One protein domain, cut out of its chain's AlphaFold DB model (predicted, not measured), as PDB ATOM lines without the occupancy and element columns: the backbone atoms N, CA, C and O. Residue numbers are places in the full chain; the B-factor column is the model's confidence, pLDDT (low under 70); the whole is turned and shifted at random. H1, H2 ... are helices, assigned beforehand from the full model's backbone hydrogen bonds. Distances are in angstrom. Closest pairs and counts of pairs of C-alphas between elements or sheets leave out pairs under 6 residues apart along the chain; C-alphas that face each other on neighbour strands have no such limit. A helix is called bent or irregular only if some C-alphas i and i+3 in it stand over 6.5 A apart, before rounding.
ATOM      1  N   THR A  17     -21.876 -16.654 -23.965       84.25
ATOM      2  CA  THR A  17     -20.586 -17.358 -24.011       84.25
ATOM      3  C   THR A  17     -19.822 -17.328 -22.676       84.25
ATOM      4  O   THR A  17     -19.422 -18.407 -22.227       84.25
ATOM      5  N   PRO A  18     -19.683 -16.190 -21.961       84.56
ATOM      6  CA  PRO A  18     -18.988 -16.155 -20.670       84.56
ATOM      7  C   PRO A  18     -19.628 -17.064 -19.617       84.56
ATOM      8  O   PRO A  18     -18.934 -17.715 -18.844       84.56
ATOM      9  N   ILE A  19     -20.957 -17.166 -19.614       85.69
ATOM     10  CA  ILE A  19     -21.702 -18.000 -18.666       85.69
ATOM     11  C   ILE A  19     -21.667 -19.472 -19.113       85.69
ATOM     12  O   ILE A  19     -21.505 -20.374 -18.291       85.69
ATOM     13  N   MET A  20     -21.770 -19.736 -20.422       88.38
ATOM     14  CA  MET A  20     -21.688 -21.088 -20.989       88.38
ATOM     15  C   MET A  20     -20.378 -21.781 -20.615       88.38
ATOM     16  O   MET A  20     -20.412 -22.944 -20.209       88.38
ATOM     17  N   TYR A  21     -19.255 -21.069 -20.715       87.56
ATOM     18  CA  TYR A  21     -17.917 -21.599 -20.439       87.56
ATOM     19  C   TYR A  21     -17.384 -21.256 -19.043       87.56
ATOM     20  O   TYR A  21     -16.252 -21.608 -18.729       87.56
ATOM     21  N   SER A  22     -18.187 -20.612 -18.191       87.81
ATOM     22  CA  SER A  22     -17.775 -20.281 -16.827       87.81
ATOM     23  C   SER A  22     -17.401 -21.540 -16.040       87.81
ATOM     24  O   SER A  22     -18.150 -22.518 -15.988       87.81
ATOM     25  N   THR A  23     -16.246 -21.522 -15.390       89.00
ATOM     26  CA  THR A  23     -15.794 -22.580 -14.474       89.00
ATOM     27  C   THR A  23     -16.158 -22.294 -13.022       89.00
ATOM     28  O   THR A  23     -15.752 -23.032 -12.129       89.00
ATOM     29  N   CYS A  24     -16.922 -21.231 -12.779       90.81
ATOM     30  CA  CYS A  24     -17.182 -20.755 -11.436       90.81
ATOM     31  C   CYS A  24     -18.095 -21.689 -10.649       90.81
ATOM     32  O   CYS A  24     -19.105 -22.197 -11.143       90.81
ATOM     33  N   THR A  25     -17.743 -21.873  -9.385       92.25
ATOM     34  CA  THR A  25     -18.536 -22.610  -8.407       92.25
ATOM     35  C   THR A  25     -19.558 -21.693  -7.734       92.25
ATOM     36  O   THR A  25     -19.456 -20.469  -7.790       92.25
ATOM     37  N   TYR A  26     -20.557 -22.276  -7.066       91.44
ATOM     38  CA  TYR A  26     -21.596 -21.496  -6.386       91.44
ATOM     39  C   TYR A  26     -21.030 -20.469  -5.382       91.44
ATOM     40  O   TYR A  26     -21.423 -19.305  -5.467       91.44
ATOM     41  N   PRO A  27     -20.066 -20.820  -4.501       92.00
ATOM     42  CA  PRO A  27     -19.447 -19.843  -3.603       92.00
ATOM     43  C   PRO A  27     -18.795 -18.668  -4.340       92.00
ATOM     44  O   PRO A  27     -18.972 -17.526  -3.931       92.00
ATOM     45  N   GLN A  28     -18.108 -18.936  -5.454       93.94
ATOM     46  CA  GLN A  28     -17.435 -17.913  -6.259       93.94
ATOM     47  C   GLN A  28     -18.427 -16.967  -6.934       93.94
ATOM     48  O   GLN A  28     -18.223 -15.756  -6.961       93.94
ATOM     49  N   VAL A  29     -19.534 -17.510  -7.450       92.56
ATOM     50  CA  VAL A  29     -20.611 -16.706  -8.036       92.56
ATOM     51  C   VAL A  29     -21.237 -15.799  -6.983       92.56
ATOM     52  O   VAL A  29     -21.416 -14.617  -7.249       92.56
ATOM     53  N   ILE A  30     -21.543 -16.316  -5.789       94.38
ATOM     54  CA  ILE A  30     -22.121 -15.505  -4.709       94.38
ATOM     55  C   ILE A  30     -21.129 -14.450  -4.216       94.38
ATOM     56  O   ILE A  30     -21.536 -13.313  -3.994       94.38
ATOM     57  N   ALA A  31     -19.845 -14.781  -4.079       95.06
ATOM     58  CA  ALA A  31     -18.814 -13.825  -3.683       95.06
ATOM     59  C   ALA A  31     -18.669 -12.690  -4.710       95.06
ATOM     60  O   ALA A  31     -18.727 -11.518  -4.340       95.06
ATOM     61  N   ALA A  32     -18.578 -13.027  -5.999       94.56
ATOM     62  CA  ALA A  32     -18.519 -12.052  -7.083       94.56
ATOM     63  C   ALA A  32     -19.798 -11.211  -7.184       94.56
ATOM     64  O   ALA A  32     -19.726  -9.994  -7.326       94.56
ATOM     65  N   LEU A  33     -20.969 -11.842  -7.060       94.06
ATOM     66  CA  LEU A  33     -22.256 -11.149  -7.050       94.06
ATOM     67  C   LEU A  33     -22.340 -10.181  -5.870       94.06
ATOM     68  O   LEU A  33     -22.699  -9.035  -6.075       94.06
ATOM     69  N   THR A  34     -21.934 -10.599  -4.670       94.88
ATOM     70  CA  THR A  34     -21.924  -9.742  -3.472       94.88
ATOM     71  C   THR A  34     -20.948  -8.573  -3.613       94.88
ATOM     72  O   THR A  34     -21.226  -7.482  -3.123       94.88
ATOM     73  N   ALA A  35     -19.810  -8.780  -4.284       95.06
ATOM     74  CA  ALA A  35     -18.821  -7.733  -4.535       95.06
ATOM     75  C   ALA A  35     -19.295  -6.697  -5.568       95.06
ATOM     76  O   ALA A  35     -18.946  -5.523  -5.454       95.06
ATOM     77  N   LEU A  36     -20.066  -7.124  -6.573       92.69
ATOM     78  CA  LEU A  36     -20.597  -6.255  -7.626       92.69
ATOM     79  C   LEU A  36     -21.901  -5.564  -7.209       92.69
ATOM     80  O   LEU A  36     -22.062  -4.369  -7.440       92.69
ATOM     81  N   ASP A  37     -22.817  -6.315  -6.602       93.75
ATOM     82  CA  ASP A  37     -24.109  -5.846  -6.115       93.75
ATOM     83  C   ASP A  37     -24.565  -6.670  -4.885       93.75
ATOM     84  O   ASP A  37     -25.178  -7.740  -5.016       93.75
ATOM     85  N   PRO A  38     -24.297  -6.181  -3.662       92.81
ATOM     86  CA  PRO A  38     -24.713  -6.864  -2.440       92.81
ATOM     87  C   PRO A  38     -26.237  -6.891  -2.254       92.81
ATOM     88  O   PRO A  38     -26.740  -7.776  -1.558       92.81
ATOM     89  N   GLY A  39     -26.982  -5.966  -2.872       93.12
ATOM     90  CA  GLY A  39     -28.445  -5.963  -2.848       93.12
ATOM     91  C   GLY A  39     -29.003  -7.135  -3.649       93.12
ATOM     92  O   GLY A  39     -29.739  -7.958  -3.104       93.12
ATOM     93  N   ALA A  40     -28.553  -7.283  -4.896       90.12
ATOM     94  CA  ALA A  40     -28.933  -8.405  -5.751       90.12
ATOM     95  C   ALA A  40     -28.494  -9.761  -5.167       90.12
ATOM     96  O   ALA A  40     -29.210 -10.756  -5.300       90.12
ATOM     97  N   ALA A  41     -27.342  -9.818  -4.485       92.12
ATOM     98  CA  ALA A  41     -26.908 -11.017  -3.768       92.12
ATOM     99  C   ALA A  41     -27.882 -11.401  -2.646       92.12
ATOM    100  O   ALA A  41     -28.284 -12.565  -2.554       92.12
ATOM    101  N   ALA A  42     -28.304 -10.432  -1.829       93.25
ATOM    102  CA  ALA A  42     -29.275 -10.658  -0.765       93.25
ATOM    103  C   ALA A  42     -30.647 -11.073  -1.322       93.25
ATOM    104  O   ALA A  42     -31.259 -12.005  -0.801       93.25
ATOM    105  N   GLU A  43     -31.111 -10.446  -2.407       90.56
ATOM    106  CA  GLU A  43     -32.361 -10.819  -3.084       90.56
ATOM    107  C   GLU A  43     -32.306 -12.236  -3.659       90.56
ATOM    108  O   GLU A  43     -33.248 -13.014  -3.483       90.56
ATOM    109  N   LEU A  44     -31.195 -12.607  -4.303       89.56
ATOM    110  CA  LEU A  44     -30.989 -13.960  -4.809       89.56
ATOM    111  C   LEU A  44     -31.029 -14.974  -3.666       89.56
ATOM    112  O   LEU A  44     -31.718 -15.981  -3.778       89.56
ATOM    113  N   GLN A  45     -30.324 -14.706  -2.567       90.38
ATOM    114  CA  GLN A  45     -30.281 -15.587  -1.398       90.38
ATOM    115  C   GLN A  45     -31.634 -15.686  -0.681       90.38
ATOM    116  O   GLN A  45     -31.973 -16.750  -0.163       90.38
ATOM    117  N   ALA A  46     -32.425 -14.613  -0.684       93.62
ATOM    118  CA  ALA A  46     -33.793 -14.609  -0.176       93.62
ATOM    119  C   ALA A  46     -34.780 -15.344  -1.105       93.62
ATOM    120  O   ALA A  46     -35.872 -15.715  -0.671       93.62
ATOM    121  N   ASN A  47     -34.412 -15.579  -2.370       91.31
ATOM    122  CA  ASN A  47     -35.244 -16.238  -3.369       91.31
ATOM    123  C   ASN A  47     -34.805 -17.701  -3.616       91.31
ATOM    124  O   ASN A  47     -33.914 -17.955  -4.434       91.31
ATOM    125  N   PRO A  48     -35.479 -18.706  -3.020       89.38
ATOM    126  CA  PRO A  48     -35.092 -20.111  -3.167       89.38
ATOM    127  C   PRO A  48     -35.185 -20.625  -4.613       89.38
ATOM    128  O   PRO A  48     -34.437 -21.526  -4.996       89.38
ATOM    129  N   ILE A  49     -36.061 -20.041  -5.440       88.75
ATOM    130  CA  ILE A  49     -36.164 -20.384  -6.865       88.75
ATOM    131  C   ILE A  49     -34.908 -19.911  -7.603       88.75
ATOM    132  O   ILE A  49     -34.349 -20.659  -8.406       88.75
ATOM    133  N   GLY A  50     -34.438 -18.697  -7.306       87.12
ATOM    134  CA  GLY A  50     -33.210 -18.142  -7.874       87.12
ATOM    135  C   GLY A  50     -31.974 -18.953  -7.483       87.12
ATOM    136  O   GLY A  50     -31.175 -19.308  -8.352       87.12
ATOM    137  N   VAL A  51     -31.861 -19.335  -6.207       91.00
ATOM    138  CA  VAL A  51     -30.783 -20.212  -5.718       91.00
ATOM    139  C   VAL A  51     -30.794 -21.564  -6.438       91.00
ATOM    140  O   VAL A  51     -29.761 -22.001  -6.948       91.00
ATOM    141  N   GLY A  52     -31.957 -22.215  -6.542       91.19
ATOM    142  CA  GLY A  52     -32.092 -23.495  -7.245       91.19
ATOM    143  C   GLY A  52     -31.733 -23.395  -8.730       91.19
ATOM    144  O   GLY A  52     -31.023 -24.252  -9.260       91.19
ATOM    145  N   TYR A  53     -32.158 -22.316  -9.388       88.81
ATOM    146  CA  TYR A  53     -31.818 -22.047 -10.781       88.81
ATOM    147  C   TYR A  53     -30.309 -21.846 -10.974       88.81
ATOM    148  O   TYR A  53     -29.731 -22.410 -11.904       88.81
ATOM    149  N   LEU A  54     -29.649 -21.108 -10.076       89.50
ATOM    150  CA  LEU A  54     -28.202 -20.917 -10.132       89.50
ATOM    151  C   LEU A  54     -27.450 -22.240  -9.936       89.50
ATOM    152  O   LEU A  54     -26.535 -22.544 -10.701       89.50
ATOM    153  N   HIS A  55     -27.857 -23.061  -8.966       91.50
ATOM    154  CA  HIS A  55     -27.286 -24.398  -8.786       91.50
ATOM    155  C   HIS A  55     -27.444 -25.260 -10.039       91.50
ATOM    156  O   HIS A  55     -26.482 -25.900 -10.468       91.50
ATOM    157  N   GLN A  56     -28.627 -25.242 -10.657       91.12
ATOM    158  CA  GLN A  56     -28.873 -25.966 -11.898       91.12
ATOM    159  C   GLN A  56     -27.982 -25.450 -13.031       91.12
ATOM    160  O   GLN A  56     -27.418 -26.253 -13.770       91.12
ATOM    161  N   LEU A  57     -27.818 -24.134 -13.160       88.69
ATOM    162  CA  LEU A  57     -26.979 -23.513 -14.181       88.69
ATOM    163  C   LEU A  57     -25.502 -23.898 -14.014       88.69
ATOM    164  O   LEU A  57     -24.863 -24.295 -14.985       88.69
ATOM    165  N   ILE A  58     -24.975 -23.867 -12.790       89.06
ATOM    166  CA  ILE A  58     -23.583 -24.246 -12.502       89.06
ATOM    167  C   ILE A  58     -23.355 -25.741 -12.759       89.06
ATOM    168  O   ILE A  58     -22.349 -26.100 -13.369       89.06
ATOM    169  N   ALA A  59     -24.301 -26.600 -12.368       89.06
ATOM    170  CA  ALA A  59     -24.228 -28.044 -12.593       89.06
ATOM    171  C   ALA A  59     -24.452 -28.460 -14.063       89.06
ATOM    172  O   ALA A  59     -24.107 -29.573 -14.453       89.06
ATOM    173  N   SER A  60     -25.041 -27.583 -14.880       90.44
ATOM    174  CA  SER A  60     -25.341 -27.840 -16.291       90.44
ATOM    175  C   SER A  60     -24.100 -27.727 -17.179       90.44
ATOM    176  O   SER A  60     -23.259 -26.851 -16.986       90.44
ATOM    177  N   GLY A  61     -24.027 -28.552 -18.229       89.38
ATOM    178  CA  GLY A  61     -23.027 -28.394 -19.292       89.38
ATOM    179  C   GLY A  61     -23.295 -27.170 -20.193       89.38
ATOM    180  O   GLY A  61     -24.399 -26.616 -20.165       89.38
ATOM    181  N   PRO A  62     -22.344 -26.765 -21.061       87.50
ATOM    182  CA  PRO A  62     -22.421 -25.512 -21.827       87.50
ATOM    183  C   PRO A  62     -23.702 -25.345 -22.656       87.50
ATOM    184  O   PRO A  62     -24.332 -24.289 -22.635       87.50
ATOM    185  N   GLN A  63     -24.140 -26.404 -23.347       86.69
ATOM    186  CA  GLN A  63     -25.365 -26.372 -24.161       86.69
ATOM    187  C   GLN A  63     -26.625 -26.158 -23.314       86.69
ATOM    188  O   GLN A  63     -27.523 -25.407 -23.694       86.69
ATOM    189  N   GLN A  64     -26.685 -26.779 -22.137       89.12
ATOM    190  CA  GLN A  64     -27.824 -26.648 -21.236       89.12
ATOM    191  C   GLN A  64     -27.836 -25.274 -20.555       89.12
ATOM    192  O   GLN A  64     -28.897 -24.660 -20.454       89.12
ATOM    193  N   ARG A  65     -26.663 -24.726 -20.211       90.12
ATOM    194  CA  ARG A  65     -26.533 -23.333 -19.757       90.12
ATOM    195  C   ARG A  65     -27.085 -22.354 -20.782       90.12
ATOM    196  O   ARG A  65     -27.880 -21.499 -20.414       90.12
ATOM    197  N   LYS A  66     -26.759 -22.518 -22.069       87.69
ATOM    198  CA  LYS A  66     -27.306 -21.672 -23.144       87.69
ATOM    199  C   LYS A  66     -28.834 -21.652 -23.141       87.69
ATOM    200  O   LYS A  66     -29.428 -20.578 -23.210       87.69
ATOM    201  N   ALA A  67     -29.465 -22.823 -23.053       87.56
ATOM    202  CA  ALA A  67     -30.922 -22.935 -23.026       87.56
ATOM    203  C   ALA A  67     -31.522 -22.266 -21.778       87.56
ATOM    204  O   ALA A  67     -32.496 -21.519 -21.887       87.56
ATOM    205  N   LEU A  68     -30.908 -22.486 -20.611       85.69
ATOM    206  CA  LEU A  68     -31.306 -21.850 -19.358       85.69
ATOM    207  C   LEU A  68     -31.221 -20.321 -19.475       85.69
ATOM    208  O   LEU A  68     -32.232 -19.652 -19.268       85.69
ATOM    209  N   ILE A  69     -30.071 -19.780 -19.872       84.62
ATOM    210  CA  ILE A  69     -29.821 -18.334 -19.980       84.62
ATOM    211  C   ILE A  69     -30.754 -17.681 -21.000       84.62
ATOM    212  O   ILE A  69     -31.339 -16.639 -20.725       84.62
ATOM    213  N   THR A  70     -30.952 -18.317 -22.157       84.00
ATOM    214  CA  THR A  70     -31.881 -17.820 -23.185       84.00
ATOM    215  C   THR A  70     -33.284 -17.662 -22.603       84.00
ATOM    216  O   THR A  70     -33.936 -16.645 -22.826       84.00
ATOM    217  N   ARG A  71     -33.730 -18.632 -21.793       83.38
ATOM    218  CA  ARG A  71     -35.015 -18.562 -21.091       83.38
ATOM    219  C   ARG A  71     -35.033 -17.471 -20.017       83.38
ATOM    220  O   ARG A  71     -36.047 -16.791 -19.879       83.38
ATOM    221  N   ALA A  72     -33.937 -17.291 -19.277       81.56
ATOM    222  CA  ALA A  72     -33.821 -16.212 -18.298       81.56
ATOM    223  C   ALA A  72     -33.950 -14.842 -18.968       81.56
ATOM    224  O   ALA A  72     -34.745 -14.032 -18.512       81.56
ATOM    225  N   TYR A  73     -33.283 -14.605 -20.099       78.94
ATOM    226  CA  TYR A  73     -33.392 -13.340 -20.832       78.94
ATOM    227  C   TYR A  73     -34.785 -13.070 -21.403       78.94
ATOM    228  O   TYR A  73     -35.196 -11.919 -21.497       78.94
ATOM    229  N   SER A  74     -35.543 -14.117 -21.730       80.00
ATOM    230  CA  SER A  74     -36.950 -13.980 -22.122       80.00
ATOM    231  C   SER A  74     -37.900 -13.742 -20.937       80.00
ATOM    232  O   SER A  74     -39.098 -13.561 -21.150       80.00
ATOM    233  N   THR A  75     -37.409 -13.756 -19.692       79.50
ATOM    234  CA  THR A  75     -38.230 -13.518 -18.498       79.50
ATOM    235  C   THR A  75     -38.387 -12.011 -18.250       79.50
ATOM    236  O   THR A  75     -37.383 -11.299 -18.157       79.50
ATOM    237  N   PRO A  76     -39.623 -11.495 -18.101       73.38
ATOM    238  CA  PRO A  76     -39.853 -10.088 -17.778       73.38
ATOM    239  C   PRO A  76     -39.120  -9.685 -16.490       73.38
ATOM    240  O   PRO A  76     -39.265 -10.341 -15.463       73.38
ATOM    241  N   GLY A  77     -38.317  -8.619 -16.552       74.12
ATOM    242  CA  GLY A  77     -37.505  -8.132 -15.426       74.12
ATOM    243  C   GLY A  77     -36.059  -8.648 -15.385       74.12
ATOM    244  O   GLY A  77     -35.224  -8.025 -14.736       74.12
ATOM    245  N   ALA A  78     -35.707  -9.701 -16.131       73.81
ATOM    246  CA  ALA A  78     -34.331 -10.218 -16.168       73.81
ATOM    247  C   ALA A  78     -33.349  -9.308 -16.930       73.81
ATOM    248  O   ALA A  78     -32.141  -9.350 -16.689       73.81
ATOM    249  N   ALA A  79     -33.860  -8.459 -17.828       75.25
ATOM    250  CA  ALA A  79     -33.049  -7.523 -18.603       75.25
ATOM    251  C   ALA A  79     -32.184  -6.615 -17.706       75.25
ATOM    252  O   ALA A  79     -31.020  -6.396 -18.020       75.25
ATOM    253  N   GLY A  80     -32.710  -6.173 -16.555       80.31
ATOM    254  CA  GLY A  80     -31.979  -5.314 -15.615       80.31
ATOM    255  C   GLY A  80     -30.787  -5.987 -14.925       80.31
ATOM    256  O   GLY A  80     -29.877  -5.303 -14.480       80.31
ATOM    257  N   TYR A  81     -30.758  -7.322 -14.882       82.94
ATOM    258  CA  TYR A  81     -29.691  -8.096 -14.237       82.94
ATOM    259  C   TYR A  81     -28.711  -8.709 -15.234       82.94
ATOM    260  O   TYR A  81     -27.753  -9.368 -14.838       82.94
ATOM    261  N   THR A  82     -28.943  -8.531 -16.535       84.12
ATOM    262  CA  THR A  82     -28.169  -9.242 -17.552       84.12
ATOM    263  C   THR A  82     -26.693  -8.844 -17.530       84.12
ATOM    264  O   THR A  82     -25.831  -9.724 -17.503       84.12
ATOM    265  N   ASP A  83     -26.402  -7.545 -17.449       87.25
ATOM    266  CA  ASP A  83     -25.026  -7.041 -17.369       87.25
ATOM    267  C   ASP A  83     -24.335  -7.473 -16.069       87.25
ATOM    268  O   ASP A  83     -23.165  -7.860 -16.079       87.25
ATOM    269  N   LEU A  84     -25.071  -7.488 -14.951       88.94
ATOM    270  CA  LEU A  84     -24.569  -7.968 -13.664       88.94
ATOM    271  C   LEU A  84     -24.174  -9.447 -13.745       88.94
ATOM    272  O   LEU A  84     -23.059  -9.807 -13.376       88.94
ATOM    273  N   VAL A  85     -25.050 -10.303 -14.278       86.88
ATOM    274  CA  VAL A  85     -24.788 -11.745 -14.418       86.88
ATOM    275  C   VAL A  85     -23.595 -12.006 -15.340       86.88
ATOM    276  O   VAL A  85     -22.778 -12.883 -15.049       86.88
ATOM    277  N   LEU A  86     -23.444 -11.238 -16.423       88.88
ATOM    278  CA  LEU A  86     -22.271 -11.326 -17.293       88.88
ATOM    279  C   LEU A  86     -20.988 -10.903 -16.570       88.88
ATOM    280  O   LEU A  86     -19.984 -11.609 -16.651       88.88
ATOM    281  N   ASN A  87     -21.003  -9.794 -15.832       90.38
ATOM    282  CA  ASN A  87     -19.846  -9.348 -15.052       90.38
ATOM    283  C   ASN A  87     -19.463 -10.351 -13.960       90.38
ATOM    284  O   ASN A  87     -18.277 -10.630 -13.772       90.38
ATOM    285  N   VAL A  88     -20.449 -10.958 -13.297       91.38
ATOM    286  CA  VAL A  88     -20.221 -12.054 -12.354       91.38
ATOM    287  C   VAL A  88     -19.541 -13.217 -13.063       91.38
ATOM    288  O   VAL A  88     -18.483 -13.638 -12.619       91.38
ATOM    289  N   ALA A  89     -20.070 -13.692 -14.195       90.50
ATOM    290  CA  ALA A  89     -19.492 -14.817 -14.934       90.50
ATOM    291  C   ALA A  89     -18.052 -14.563 -15.420       90.50
ATOM    292  O   ALA A  89     -17.254 -15.500 -15.481       90.50
ATOM    293  N   ASN A  90     -17.711 -13.310 -15.734       90.69
ATOM    294  CA  ASN A  90     -16.359 -12.911 -16.132       90.69
ATOM    295  C   ASN A  90     -15.390 -12.801 -14.945       90.69
ATOM    296  O   ASN A  90     -14.208 -13.115 -15.086       90.69
ATOM    297  N   THR A  91     -15.858 -12.353 -13.778       92.50
ATOM    298  CA  THR A  91     -14.986 -12.042 -12.632       92.50
ATOM    299  C   THR A  91     -14.955 -13.125 -11.561       92.50
ATOM    300  O   THR A  91     -13.990 -13.167 -10.803       92.50
ATOM    301  N   CYS A  92     -15.928 -14.039 -11.523       91.88
ATOM    302  CA  CYS A  92     -16.073 -15.046 -10.471       91.88
ATOM    303  C   CYS A  92     -14.864 -15.973 -10.300       91.88
ATOM    304  O   CYS A  92     -14.646 -16.457  -9.202       91.88
ATOM    305  N   ASN A  93     -14.017 -16.159 -11.317       92.06
ATOM    306  CA  ASN A  93     -12.772 -16.926 -11.171       92.06
ATOM    307  C   ASN A  93     -11.707 -16.235 -10.290       92.06
ATOM    308  O   ASN A  93     -10.706 -16.863  -9.959       92.06
ATOM    309  N   ASN A  94     -11.895 -14.956  -9.945       92.06
ATOM    310  CA  ASN A  94     -11.011 -14.202  -9.048       92.06
ATOM    311  C   ASN A  94     -11.456 -14.260  -7.576       92.06
ATOM    312  O   ASN A  94     -10.795 -13.671  -6.722       92.06
ATOM    313  N   PHE A  95     -12.578 -14.924  -7.300       89.38
ATOM    314  CA  PHE A  95     -13.132 -15.154  -5.968       89.38
ATOM    315  C   PHE A  95     -13.075 -16.648  -5.644       89.38
ATOM    316  O   PHE A  95     -13.182 -16.999  -4.451       89.38
TER     317      PHE A  95
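Overview. This is residues 17 to 95 of the 95 residues of an uncharacterized protein of Mycolicibacterium aubagnense (UniProt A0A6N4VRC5). Six helices make a compact, rounded ring: two helical hairpins, H2 with H3 and H4 with H5, follow each other round it, and the long helix H6 closes it by crossing H2 and meeting H5 at a corner. H4 and H6 lie on opposite sides of the middle, short H1 is tucked in where H5 begins and beside residues 86 to 90 of H6, and residues 74 to 80 stick out. The printed part has 79 residues with six named helices, H1 to H6 in chain order, and no named strand; its class is all helix, with mostly crossed packing. It is compact, with a radius of gyration of the C-alphas of 11.4 A and spans of 28 by 28 by 21 A.

Arrangement. Start at H1, residues 17 to 20, which touches residues 62 to 66 of H5, residues 62 to 73; the closest C-alphas, of Met 20 and Pro 62, are 4.6 A apart. H1 also touches residues 86 to 90 of H6, residues 78 to 94, closest at the C-alphas of Ile 19 and Ala 89, 5.4 A. Next comes H2, residues 26 to 36, which touches H6 closest at the C-alphas of Ala 32 and Cys 92, 5.1 A, at a steep tilt of 68 degrees, only just short of about perpendicular. H2 forms a hairpin with H3, residues 38 to 46, opposite ways at a steep tilt of 38 degrees; the closest C-alphas, of Thr 34 and Ala 41, are 5.2 A apart. H3 and H4, residues 48 to 59, touch only at the corner, and only just, with 3 pairs of C-alphas within 8 A; the closest are those of Leu 44 and Gly 50, 5.6 A. H4 and H5 form a hairpin at a shallow tilt of 29 degrees, where the C-alphas of Leu 57 and Arg 65 are closest, 5.6 A. H5 and H6 touch only at the corner, and only just, with 3 such pairs, closest at Tyr 73 and Ala 79, 6.2 A between C-alphas. H4 and H6 are apart. In H2, H3, H4 and H5 each O i to N i+4 pair is within hydrogen-bond range, in H6 9 of 13 are, and H1 is too short for such a pair.

Along the chain. Find C-alpha 17 at (-20.586, -17.358, -24.011), where H1 begins; it ends at residue 20. H2, 26 to 36, measures 15.3 A from first to last C-alpha, and H3, 38 to 46, 12.1 A. H4, 48 to 59, and H5, 62 to 73, each measure 16.4 A. H6 runs 24.7 A from C-alpha 78 to C-alpha 94 at (-11.011, -14.202, -9.048); it has a kink of 30 degrees near residue 88 and is irregular, with C-alphas 80 and 83 7.4 A apart.

Size, cuts and confidence. Look at Pro 76 and Asn 94 for the two C-alphas farthest apart, 30.4 A. The printed part has no cut, and its five links are tight. The mean pLDDT of the printed part is 88.5, and no printed residue is under 70.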